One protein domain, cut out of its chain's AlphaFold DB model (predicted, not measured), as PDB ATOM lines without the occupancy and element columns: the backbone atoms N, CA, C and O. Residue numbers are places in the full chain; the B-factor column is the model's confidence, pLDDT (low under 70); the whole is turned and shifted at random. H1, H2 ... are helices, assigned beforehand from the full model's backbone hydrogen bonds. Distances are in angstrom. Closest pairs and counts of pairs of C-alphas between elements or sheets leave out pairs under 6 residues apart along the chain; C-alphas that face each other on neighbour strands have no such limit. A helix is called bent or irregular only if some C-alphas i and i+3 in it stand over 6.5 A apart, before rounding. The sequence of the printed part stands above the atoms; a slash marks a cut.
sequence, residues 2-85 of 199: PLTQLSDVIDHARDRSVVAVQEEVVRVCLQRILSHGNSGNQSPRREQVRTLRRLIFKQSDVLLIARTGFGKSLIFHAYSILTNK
ATOM      1  N   PRO A   2     164.764 178.351 100.690       73.81
ATOM      2  CA  PRO A   2     165.718 178.339  99.578       73.81
ATOM      3  C   PRO A   2     165.702 177.015  98.796       73.81
ATOM      4  O   PRO A   2     165.435 175.965  99.381       73.81
ATOM      5  N   LEU A   3     166.036 177.046  97.495       74.19
ATOM      6  CA  LEU A   3     166.155 175.821  96.678       74.19
ATOM      7  C   LEU A   3     167.220 174.856  97.229       74.19
ATOM      8  O   LEU A   3     167.066 173.648  97.105       74.19
ATOM      9  N   THR A   4     168.241 175.380  97.913       74.56
ATOM     10  CA  THR A   4     169.308 174.594  98.554       74.56
ATOM     11  C   THR A   4     168.825 173.687  99.686       74.56
ATOM     12  O   THR A   4     169.546 172.773 100.053       74.56
ATOM     13  N   GLN A   5     167.620 173.908 100.223       83.50
ATOM     14  CA  GLN A   5     167.020 173.070 101.272       83.50
ATOM     15  C   GLN A   5     166.039 172.026 100.713       83.50
ATOM     16  O   GLN A   5     165.409 171.296 101.475       83.50
ATOM     17  N   LEU A   6     165.828 171.969  99.390       83.75
ATOM     18  CA  LEU A   6     164.860 171.033  98.807       83.75
ATOM     19  C   LEU A   6     165.294 169.574  98.959       83.75
ATOM     20  O   LEU A   6     164.433 168.719  99.159       83.75
ATOM     21  N   SER A   7     166.600 169.298  98.914       84.38
ATOM     22  CA  SER A   7     167.142 167.960  99.159       84.38
ATOM     23  C   SER A   7     166.779 167.439 100.543       84.38
ATOM     24  O   SER A   7     166.331 166.305 100.669       84.38
ATOM     25  N   ASP A   8     166.862 168.297 101.562       85.44
ATOM     26  CA  ASP A   8     166.562 167.910 102.939       85.44
ATOM     27  C   ASP A   8     165.091 167.498 103.052       85.44
ATOM     28  O   ASP A   8     164.764 166.474 103.646       85.44
ATOM     29  N   VAL A   9     164.185 168.251 102.420       85.19
ATOM     30  CA  VAL A   9     162.750 167.923 102.396       85.19
ATOM     31  C   VAL A   9     162.487 166.590 101.691       85.19
ATOM     32  O   VAL A   9     161.643 165.812 102.144       85.19
ATOM     33  N   ILE A  10     163.197 166.317 100.595       88.19
ATOM     34  CA  ILE A  10     163.106 165.041  99.880       88.19
ATOM     35  C   ILE A  10     163.592 163.893 100.762       88.19
ATOM     36  O   ILE A  10     162.911 162.870 100.843       88.19
ATOM     37  N   ASP A  11     164.707 164.064 101.466       85.00
ATOM     38  CA  ASP A  11     165.266 163.023 102.324       85.00
ATOM     39  C   ASP A  11     164.337 162.691 103.500       85.00
ATOM     40  O   ASP A  11     164.063 161.516 103.737       85.00
ATOM     41  N   HIS A  12     163.701 163.686 104.127       83.88
ATOM     42  CA  HIS A  12     162.669 163.449 105.153       83.88
ATOM     43  C   HIS A  12     161.432 162.700 104.621       83.88
ATOM     44  O   HIS A  12     160.681 162.090 105.389       83.88
ATOM     45  N   ALA A  13     161.173 162.762 103.313       82.56
ATOM     46  CA  ALA A  13     160.067 162.053 102.681       82.56
ATOM     47  C   ALA A  13     160.423 160.610 102.278       82.56
ATOM     48  O   ALA A  13     159.505 159.837 101.986       82.56
ATOM     49  N   ARG A  14     161.711 160.220 102.285       79.94
ATOM     50  CA  ARG A  14     162.149 158.849 101.952       79.94
ATOM     51  C   ARG A  14     161.603 157.813 102.931       79.94
ATOM     52  O   ARG A  14     161.158 156.756 102.493       79.94
ATOM     53  N   ASP A  15     161.534 158.156 104.215       70.25
ATOM     54  CA  ASP A  15     161.059 157.257 105.277       70.25
ATOM     55  C   ASP A  15     159.533 157.078 105.287       70.25
ATOM     56  O   ASP A  15     158.985 156.243 106.008       70.25
ATOM     57  N   ARG A  16     158.808 157.848 104.467       71.19
ATOM     58  CA  ARG A  16     157.351 157.757 104.362       71.19
ATOM     59  C   ARG A  16     156.973 156.867 103.183       71.19
ATOM     60  O   ARG A  16     157.100 157.258 102.026       71.19
ATOM     61  N   SER A  17     156.410 155.693 103.467       69.31
ATOM     62  CA  SER A  17     155.918 154.743 102.452       69.31
ATOM     63  C   SER A  17     154.624 155.188 101.743       69.31
ATOM     64  O   SER A  17     154.128 154.498 100.849       69.31
ATOM     65  N   VAL A  18     154.076 156.355 102.098       84.94
ATOM     66  CA  VAL A  18     152.815 156.871 101.559       84.94
ATOM     67  C   VAL A  18     153.058 157.627 100.251       84.94
ATOM     68  O   VAL A  18     153.530 158.763 100.245       84.94
ATOM     69  N   VAL A  19     152.666 157.014  99.130       87.00
ATOM     70  CA  VAL A  19     152.825 157.570  97.770       87.00
ATOM     71  C   VAL A  19     152.260 158.986  97.646       87.00
ATOM     72  O   VAL A  19     152.918 159.841  97.064       87.00
ATOM     73  N   ALA A  20     151.083 159.250  98.220       88.88
ATOM     74  CA  ALA A  20     150.446 160.567  98.158       88.88
ATOM     75  C   ALA A  20     151.310 161.670  98.794       88.88
ATOM     76  O   ALA A  20     151.405 162.763  98.248       88.88
ATOM     77  N   VAL A  21     151.996 161.364  99.901       90.50
ATOM     78  CA  VAL A  21     152.897 162.316 100.567       90.50
ATOM     79  C   VAL A  21     154.123 162.584  99.699       90.50
ATOM     80  O   VAL A  21     154.505 163.735  99.521       90.50
ATOM     81  N   GLN A  22     154.713 161.542  99.111       93.19
ATOM     82  CA  GLN A  22     155.859 161.699  98.215       93.19
ATOM     83  C   GLN A  22     155.502 162.506  96.953       93.19
ATOM     84  O   GLN A  22     156.271 163.373  96.546       93.19
ATOM     85  N   GLU A  23     154.342 162.244  96.330       94.69
ATOM     86  CA  GLU A  23     153.859 163.036  95.183       94.69
ATOM     87  C   GLU A  23     153.650 164.501  95.580       94.69
ATOM     88  O   GLU A  23     154.083 165.396  94.858       94.69
ATOM     89  N   GLU A  24     153.056 164.753  96.744       93.75
ATOM     90  CA  GLU A  24     152.806 166.107  97.233       93.75
ATOM     91  C   GLU A  24     154.104 166.875  97.512       93.75
ATOM     92  O   GLU A  24     154.259 168.018  97.076       93.75
ATOM     93  N   VAL A  25     155.082 166.232  98.155       93.94
ATOM     94  CA  VAL A  25     156.410 166.815  98.385       93.94
ATOM     95  C   VAL A  25     157.070 167.194  97.059       93.94
ATOM     96  O   VAL A  25     157.510 168.334  96.894       93.94
ATOM     97  N   VAL A  26     157.093 166.282  96.082       95.25
ATOM     98  CA  VAL A  26     157.675 166.552  94.757       95.25
ATOM     99  C   VAL A  26     156.933 167.685  94.052       95.25
ATOM    100  O   VAL A  26     157.571 168.561  93.468       95.25
ATOM    101  N   ARG A  27     155.599 167.706  94.125       95.38
ATOM    102  CA  ARG A  27     154.759 168.752  93.528       95.38
ATOM    103  C   ARG A  27     155.101 170.129  94.086       95.38
ATOM    104  O   ARG A  27     155.325 171.054  93.308       95.38
ATOM    105  N   VAL A  28     155.185 170.265  95.410       92.81
ATOM    106  CA  VAL A  28     155.547 171.528  96.073       92.81
ATOM    107  C   VAL A  28     156.961 171.964  95.688       92.81
ATOM    108  O   VAL A  28     157.189 173.141  95.401       92.81
ATOM    109  N   CYS A  29     157.909 171.027  95.634       92.94
ATOM    110  CA  CYS A  29     159.281 171.329  95.237       92.94
ATOM    111  C   CYS A  29     159.368 171.811  93.781       92.94
ATOM    112  O   CYS A  29     159.977 172.846  93.511       92.94
ATOM    113  N   LEU A  30     158.696 171.125  92.851       92.31
ATOM    114  CA  LEU A  30     158.612 171.541  91.450       92.31
ATOM    115  C   LEU A  30     157.958 172.914  91.287       92.31
ATOM    116  O   LEU A  30     158.440 173.738  90.515       92.31
ATOM    117  N   GLN A  31     156.879 173.181  92.022       91.12
ATOM    118  CA  GLN A  31     156.187 174.466  91.958       91.12
ATOM    119  C   GLN A  31     157.098 175.621  92.393       91.12
ATOM    120  O   GLN A  31     157.068 176.695  91.792       91.12
ATOM    121  N   ARG A  32     157.970 175.392  93.383       88.12
ATOM    122  CA  ARG A  32     159.006 176.359  93.777       88.12
ATOM    123  C   ARG A  32     160.062 176.554  92.696       88.12
ATOM    124  O   ARG A  32     160.382 177.697  92.388       88.12
ATOM    125  N   ILE A  33     160.567 175.473  92.102       88.62
ATOM    126  CA  ILE A  33     161.537 175.543  90.997       88.62
ATOM    127  C   ILE A  33     160.969 176.379  89.836       88.62
ATOM    128  O   ILE A  33     161.645 177.278  89.340       88.62
ATOM    129  N   LEU A  34     159.708 176.149  89.458       85.81
ATOM    130  CA  LEU A  34     159.026 176.894  88.393       85.81
ATOM    131  C   LEU A  34     158.826 178.376  88.733       85.81
ATOM    132  O   LEU A  34     159.042 179.239  87.883       85.81
ATOM    133  N   SER A  35     158.475 178.674  89.985       82.12
ATOM    134  CA  SER A  35     158.223 180.043  90.451       82.12
ATOM    135  C   SER A  35     159.484 180.916  90.456       82.12
ATOM    136  O   SER A  35     159.385 182.132  90.327       82.12
ATOM    137  N   HIS A  36     160.673 180.315  90.571       73.75
ATOM    138  CA  HIS A  36     161.953 181.027  90.489       73.75
ATOM    139  C   HIS A  36     162.464 181.236  89.051       73.75
ATOM    140  O   HIS A  36     163.368 182.039  88.847       73.75
ATOM    141  N   GLY A  37     161.891 180.555  88.051       62.50
ATOM    142  CA  GLY A  37     162.358 180.569  86.658       62.50
ATOM    143  C   GLY A  37     161.683 181.591  85.729       62.50
ATOM    144  O   GLY A  37     161.692 181.384  84.517       62.50
ATOM    145  N   ASN A  38     161.050 182.651  86.256       54.72
ATOM    146  CA  ASN A  38     160.275 183.661  85.499       54.72
ATOM    147  C   ASN A  38     159.115 183.115  84.634       54.72
ATOM    148  O   ASN A  38     158.552 183.837  83.814       54.72
ATOM    149  N   SER A  39     158.707 181.860  84.828       52.53
ATOM    150  CA  SER A  39     157.550 181.277  84.144       52.53
ATOM    151  C   SER A  39     156.318 181.450  85.030       52.53
ATOM    152  O   SER A  39     156.142 180.721  86.004       52.53
ATOM    153  N   GLY A  40     155.502 182.467  84.740       52.09
ATOM    154  CA  GLY A  40     154.350 182.856  85.560       52.09
ATOM    155  C   GLY A  40     153.466 181.677  85.974       52.09
ATOM    156  O   GLY A  40     153.147 180.848  85.139       52.09
ATOM    157  N   ASN A  41     153.110 181.609  87.262       56.97
ATOM    158  CA  ASN A  41     152.158 180.709  87.938       56.97
ATOM    159  C   ASN A  41     151.841 179.332  87.293       56.97
ATOM    160  O   ASN A  41     150.701 178.864  87.341       56.97
ATOM    161  N   GLN A  42     152.823 178.659  86.683       74.25
ATOM    162  CA  GLN A  42     152.623 177.343  86.082       74.25
ATOM    163  C   GLN A  42     152.663 176.277  87.174       74.25
ATOM    164  O   GLN A  42     153.629 176.154  87.927       74.25
ATOM    165  N   SER A  43     151.599 175.481  87.248       86.00
ATOM    166  CA  SER A  43     151.571 174.299  88.105       86.00
ATOM    167  C   SER A  43     152.276 173.132  87.409       86.00
ATOM    168  O   SER A  43     152.063 172.932  86.207       86.00
ATOM    169  N   PRO A  44     153.091 172.336  88.126       92.19
ATOM    170  CA  PRO A  44     153.732 171.170  87.537       92.19
ATOM    171  C   PRO A  44     152.686 170.154  87.078       92.19
ATOM    172  O   PRO A  44     151.684 169.908  87.755       92.19
ATOM    173  N   ARG A  45     152.930 169.533  85.923       93.88
ATOM    174  CA  ARG A  45     152.059 168.483  85.386       93.88
ATOM    175  C   ARG A  45     152.151 167.233  86.259       93.88
ATOM    176  O   ARG A  45     153.217 166.892  86.779       93.88
ATOM    177  N   ARG A  46     151.050 166.489  86.355       94.38
ATOM    178  CA  ARG A  46     150.959 165.261  87.160       94.38
ATOM    179  C   ARG A  46     152.027 164.230  86.785       94.38
ATOM    180  O   ARG A  46     152.593 163.584  87.661       94.38
ATOM    181  N   GLU A  47     152.337 164.077  85.503       95.25
ATOM    182  CA  GLU A  47     153.319 163.100  85.034       95.25
ATOM    183  C   GLU A  47     154.757 163.541  85.341       95.25
ATOM    184  O   GLU A  47     155.599 162.680  85.588       95.25
ATOM    185  N   GLN A  48     155.041 164.850  85.422       95.75
ATOM    186  CA  GLN A  48     156.344 165.350  85.895       95.75
ATOM    187  C   GLN A  48     156.555 164.967  87.365       95.75
ATOM    188  O   GLN A  48     157.590 164.402  87.717       95.75
ATOM    189  N   VAL A  49     155.530 165.183  88.200       96.62
ATOM    190  CA  VAL A  49     155.535 164.804  89.622       96.62
ATOM    191  C   VAL A  49     155.733 163.298  89.787       96.62
ATOM    192  O   VAL A  49     156.609 162.851  90.525       96.62
ATOM    193  N   ARG A  50     154.949 162.494  89.062       95.62
ATOM    194  CA  ARG A  50     155.016 161.027  89.134       95.62
ATOM    195  C   ARG A  50     156.357 160.468  88.690       95.62
ATOM    196  O   ARG A  50     156.850 159.529  89.316       95.62
ATOM    197  N   THR A  51     156.922 161.030  87.624       96.62
ATOM    198  CA  THR A  51     158.216 160.599  87.089       96.62
ATOM    199  C   THR A  51     159.318 160.883  88.097       96.62
ATOM    200  O   THR A  51     160.002 159.951  88.512       96.62
ATOM    201  N   LEU A  52     159.418 162.121  88.593       96.50
ATOM    202  CA  LEU A  52     160.400 162.471  89.622       96.50
ATOM    203  C   LEU A  52     160.239 161.635  90.887       96.50
ATOM    204  O   LEU A  52     161.228 161.145  91.420       96.50
ATOM    205  N   ARG A  53     159.004 161.391  91.341       95.75
ATOM    206  CA  ARG A  53     158.776 160.529  92.502       95.75
ATOM    207  C   ARG A  53     159.339 159.122  92.285       95.75
ATOM    208  O   ARG A  53     159.950 158.564  93.194       95.75
ATOM    209  N   ARG A  54     159.114 158.522  91.110       95.44
ATOM    210  CA  ARG A  54     159.664 157.194  90.792       95.44
ATOM    211  C   ARG A  54     161.191 157.216  90.785       95.44
ATOM    212  O   ARG A  54     161.787 156.406  91.485       95.44
ATOM    213  N   LEU A  55     161.796 158.176  90.091       96.38
ATOM    214  CA  LEU A  55     163.253 158.308  90.020       96.38
ATOM    215  C   LEU A  55     163.881 158.492  91.413       96.38
ATOM    216  O   LEU A  55     164.867 157.843  91.737       96.38
ATOM    217  N   ILE A  56     163.285 159.332  92.262       95.12
ATOM    218  CA  ILE A  56     163.846 159.701  93.570       95.12
ATOM    219  C   ILE A  56     163.594 158.628  94.638       95.12
ATOM    220  O   ILE A  56     164.521 158.220  95.336       95.12
ATOM    221  N   PHE A  57     162.343 158.181  94.791       93.19
ATOM    222  CA  PHE A  57     161.928 157.349  95.930       93.19
ATOM    223  C   PHE A  57     161.814 155.864  95.608       93.19
ATOM    224  O   PHE A  57     161.844 155.042  96.519       93.19
ATOM    225  N   LYS A  58     161.611 155.503  94.337       91.06
ATOM    226  CA  LYS A  58     161.611 154.096  93.915       91.06
ATOM    227  C   LYS A  58     162.944 153.658  93.332       91.06
ATOM    228  O   LYS A  58     163.147 152.455  93.257       91.06
ATOM    229  N   GLN A  59     163.807 154.609  92.963       90.19
ATOM    230  CA  GLN A  59     165.100 154.342  92.336       90.19
ATOM    231  C   GLN A  59     164.958 153.345  91.174       90.19
ATOM    232  O   GLN A  59     165.637 152.328  91.104       90.19
ATOM    233  N   SER A  60     163.986 153.617  90.301       88.06
ATOM    234  CA  SER A  60     163.622 152.747  89.185       88.06
ATOM    235  C   SER A  60     163.732 153.487  87.863       88.06
ATOM    236  O   SER A  60     163.228 154.612  87.776       88.06
ATOM    237  N   ASP A  61     164.247 152.811  86.841       92.62
ATOM    238  CA  ASP A  61     164.301 153.303  85.465       92.62
ATOM    239  C   ASP A  61     162.889 153.680  84.965       92.62
ATOM    240  O   ASP A  61     161.891 153.003  85.253       92.62
ATOM    241  N   VAL A  62     162.780 154.786  84.220       94.25
ATOM    242  CA  VAL A  62     161.502 155.279  83.681       94.25
ATOM    243  C   VAL A  62     161.621 155.592  82.195       94.25
ATOM    244  O   VAL A  62     162.393 156.456  81.793       94.25
ATOM    245  N   LEU A  63     160.752 154.975  81.389       93.56
ATOM    246  CA  LEU A  63     160.474 155.421  80.025       93.56
ATOM    247  C   LEU A  63     159.304 156.411  80.037       93.56
ATOM    248  O   LEU A  63     158.176 156.049  80.381       93.56
ATOM    249  N   LEU A  64     159.566 157.660  79.647       93.00
ATOM    250  CA  LEU A  64     158.543 158.698  79.522       93.00
ATOM    251  C   LEU A  64     158.264 159.010  78.050       93.00
ATOM    252  O   LEU A  64     159.071 159.639  77.368       93.00
ATOM    253  N   ILE A  65     157.067 158.649  77.590       91.62
ATOM    254  CA  ILE A  65     156.564 159.034  76.271       91.62
ATOM    255  C   ILE A  65     155.675 160.261  76.445       91.62
ATOM    256  O   ILE A  65     154.622 160.200  77.079       91.62
ATOM    257  N   ALA A  66     156.102 161.392  75.888       89.44
ATOM    258  CA  ALA A  66     155.316 162.618  75.898       89.44
ATOM    259  C   ALA A  66     155.570 163.451  74.641       89.44
ATOM    260  O   ALA A  66     156.693 163.480  74.125       89.44
ATOM    261  N   ARG A  67     154.529 164.164  74.194       88.50
ATOM    262  CA  ARG A  67     154.584 165.081  73.047       88.50
ATOM    263  C   ARG A  67     155.606 166.204  73.250       88.50
ATOM    264  O   ARG A  67     155.894 166.601  74.382       88.50
ATOM    265  N   THR A  68     156.110 166.763  72.156       83.81
ATOM    266  CA  THR A  68     156.948 167.971  72.179       83.81
ATOM    267  C   THR A  68     156.235 169.110  72.914       83.81
ATOM    268  O   THR A  68     155.008 169.230  72.870       83.81
ATOM    269  N   GLY A  69     156.993 169.912  73.667       82.69
ATOM    270  CA  GLY A  69     156.438 170.982  74.504       82.69
ATOM    271  C   GLY A  69     155.736 170.505  75.786       82.69
ATOM    272  O   GLY A  69     155.180 171.319  76.519       82.69
ATOM    273  N   PHE A  70     155.767 169.204  76.110       87.31
ATOM    274  CA  PHE A  70     155.261 168.706  77.397       87.31
ATOM    275  C   PHE A  70     156.030 169.283  78.601       87.31
ATOM    276  O   PHE A  70     155.461 169.424  79.683       87.31
ATOM    277  N   GLY A  71     157.304 169.644  78.406       87.25
ATOM    278  CA  GLY A  71     158.205 170.094  79.470       87.25
ATOM    279  C   GLY A  71     158.944 168.933  80.139       87.25
ATOM    280  O   GLY A  71     159.015 168.875  81.365       87.25
ATOM    281  N   LYS A  72     159.454 167.979  79.345       89.19
ATOM    282  CA  LYS A  72     160.226 166.823  79.839       89.19
ATOM    283  C   LYS A  72     161.523 167.259  80.530       89.19
ATOM    284  O   LYS A  72     161.825 166.734  81.595       89.19
ATOM    285  N   SER A  73     162.203 168.279  80.005       88.50
ATOM    286  CA  SER A  73     163.483 168.784  80.530       88.50
ATOM    287  C   SER A  73     163.416 169.191  82.005       88.50
ATOM    288  O   SER A  73     164.358 168.949  82.753       88.50
ATOM    289  N   LEU A  74     162.265 169.700  82.475       90.69
ATOM    290  CA  LEU A  74     162.060 170.035  83.892       90.69
ATOM    291  C   LEU A  74     162.322 168.843  84.821       90.69
ATOM    292  O   LEU A  74     162.806 169.039  85.928       90.69
ATOM    293  N   ILE A  75     162.009 167.619  84.389       93.50
ATOM    294  CA  ILE A  75     162.227 166.403  85.183       93.50
ATOM    295  C   ILE A  75     163.726 166.203  85.410       93.50
ATOM    296  O   ILE A  75     164.148 166.004  86.545       93.50
ATOM    297  N   PHE A  76     164.527 166.303  84.352       90.31
ATOM    298  CA  PHE A  76     165.974 166.101  84.427       90.31
ATOM    299  C   PHE A  76     166.635 167.212  85.245       90.31
ATOM    300  O   PHE A  76     167.417 166.935  86.150       90.31
ATOM    301  N   HIS A  77     166.243 168.463  84.994       90.44
ATOM    302  CA  HIS A  77     166.810 169.624  85.679       90.44
ATOM    303  C   HIS A  77     166.457 169.631  87.174       90.44
ATOM    304  O   HIS A  77     167.289 169.905  88.038       90.44
ATOM    305  N   ALA A  78     165.208 169.294  87.510       93.62
ATOM    306  CA  ALA A  78     164.781 169.231  88.898       93.62
ATOM    307  C   ALA A  78     165.435 168.066  89.645       93.62
ATOM    308  O   ALA A  78     165.743 168.226  90.820       93.62
ATOM    309  N   TYR A  79     165.684 166.918  89.002       96.19
ATOM    310  CA  TYR A  79     166.258 165.755  89.683       96.19
ATOM    311  C   TYR A  79     167.554 166.104  90.429       96.19
ATOM    312  O   TYR A  79     167.651 165.841  91.629       96.19
ATOM    313  N   SER A  80     168.517 166.757  89.767       95.25
ATOM    314  CA  SER A  80     169.786 167.130  90.409       95.25
ATOM    315  C   SER A  80     169.597 168.103  91.569       95.25
ATOM    316  O   SER A  80     170.246 167.972  92.604       95.25
ATOM    317  N   ILE A  81     168.689 169.068  91.418       93.19
ATOM    318  CA  ILE A  81     168.387 170.071  92.450       93.19
ATOM    319  C   ILE A  81     167.743 169.411  93.676       93.19
ATOM    320  O   ILE A  81     168.038 169.772  94.810       93.19
ATOM    321  N   LEU A  82     166.860 168.438  93.452       94.19
ATOM    322  CA  LEU A  82     166.107 167.762  94.507       94.19
ATOM    323  C   LEU A  82     166.905 166.674  95.228       94.19
ATOM    324  O   LEU A  82     166.507 166.263  96.311       94.19
ATOM    325  N   THR A  83     167.991 166.175  94.639       94.69
ATOM    326  CA  THR A  83     168.742 165.027  95.178       94.69
ATOM    327  C   THR A  83     170.191 165.344  95.526       94.69
ATOM    328  O   THR A  83     170.868 164.498  96.105       94.69
ATOM    329  N   ASN A  84     170.698 166.520  95.134       94.19
ATOM    330  CA  ASN A  84     172.124 166.865  95.156       94.19
ATOM    331  C   ASN A  84     173.028 165.856  94.417       94.19
ATOM    332  O   ASN A  84     174.250 165.858  94.595       94.19
ATOM    333  N   LYS A  85     172.446 164.997  93.572       96.38
ATOM    334  CA  LYS A  85     173.167 164.092  92.679       96.38
ATOM    335  C   LYS A  85     173.379 164.745  91.318       96.38
ATOM    336  O   LYS A  85     172.687 165.685  90.936       96.38
TER     337      LYS A  85
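AT A GLANCE: This is residues 2 to 85 of the 199 residues of the protein "DEAD domain-containing protein" of Bimuria novae-zelandiae CBS 107.79 (UniProt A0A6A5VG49). The longest helix, H2, pairs side by side with H1 as an antiparallel helical hairpin, and H3 and H4 cross one face of it, H3 packing on H2 and H4 on H1. A long loop, residues 59 to 72, joins H3 to H4. The 84 printed residues, with four named helices in the order H1 H2 H3 H4 and no named strand, are all helix by class. The whole is compact, with a radius of gyration of the C-alphas of 12.1 A and spans of 34 by 30 by 23 A.

IN THESE COORDINATES: H2 covers residues 19 to 36, 26.2 A long, from C-alpha 19 at (152.825, 157.570, 97.770). H1, residues 3 to 14, is 18.2 A long and irregular: C-alphas 4 and 7 are 7.0 A apart. H3, residues 46 to 58, measures 16.8 A. H4, residues 73 to 83, measures 16.0 A and ends with C-alpha 83 at (168.742, 165.027, 95.178).

HOW THE PARTS SIT: H1 and H2 form a hairpin and touch at a shallow tilt of 5 degrees, opposite ways; their closest C-alphas, of Ala 13 and Gln 22, are 6.1 A apart. H2, with residues 22 to 30 alone, touches H3 at a steep tilt of 64 degrees, closest at C-alphas 27 and 49, 5.6 A. H4 touches H1, about perpendicular at 76 degrees, closest at C-alphas 7 and 82, 4.8 A. H3 and H4 touch, closest at C-alphas 48 and 75, 6.0 A. Every O i to N i+4 pair is within hydrogen-bond range in H2 and H3, against 6 of 8 in H1 and 5 of 7 in H4.

THE WHOLE: The C-alphas farthest apart, of Asp 15 and Thr 68, are 35.0 A apart. The printed part has no cut. The link from H3 to H4 is long, 14 residues. pLDDT is under 70 at residue 17 and residues 37 to 41.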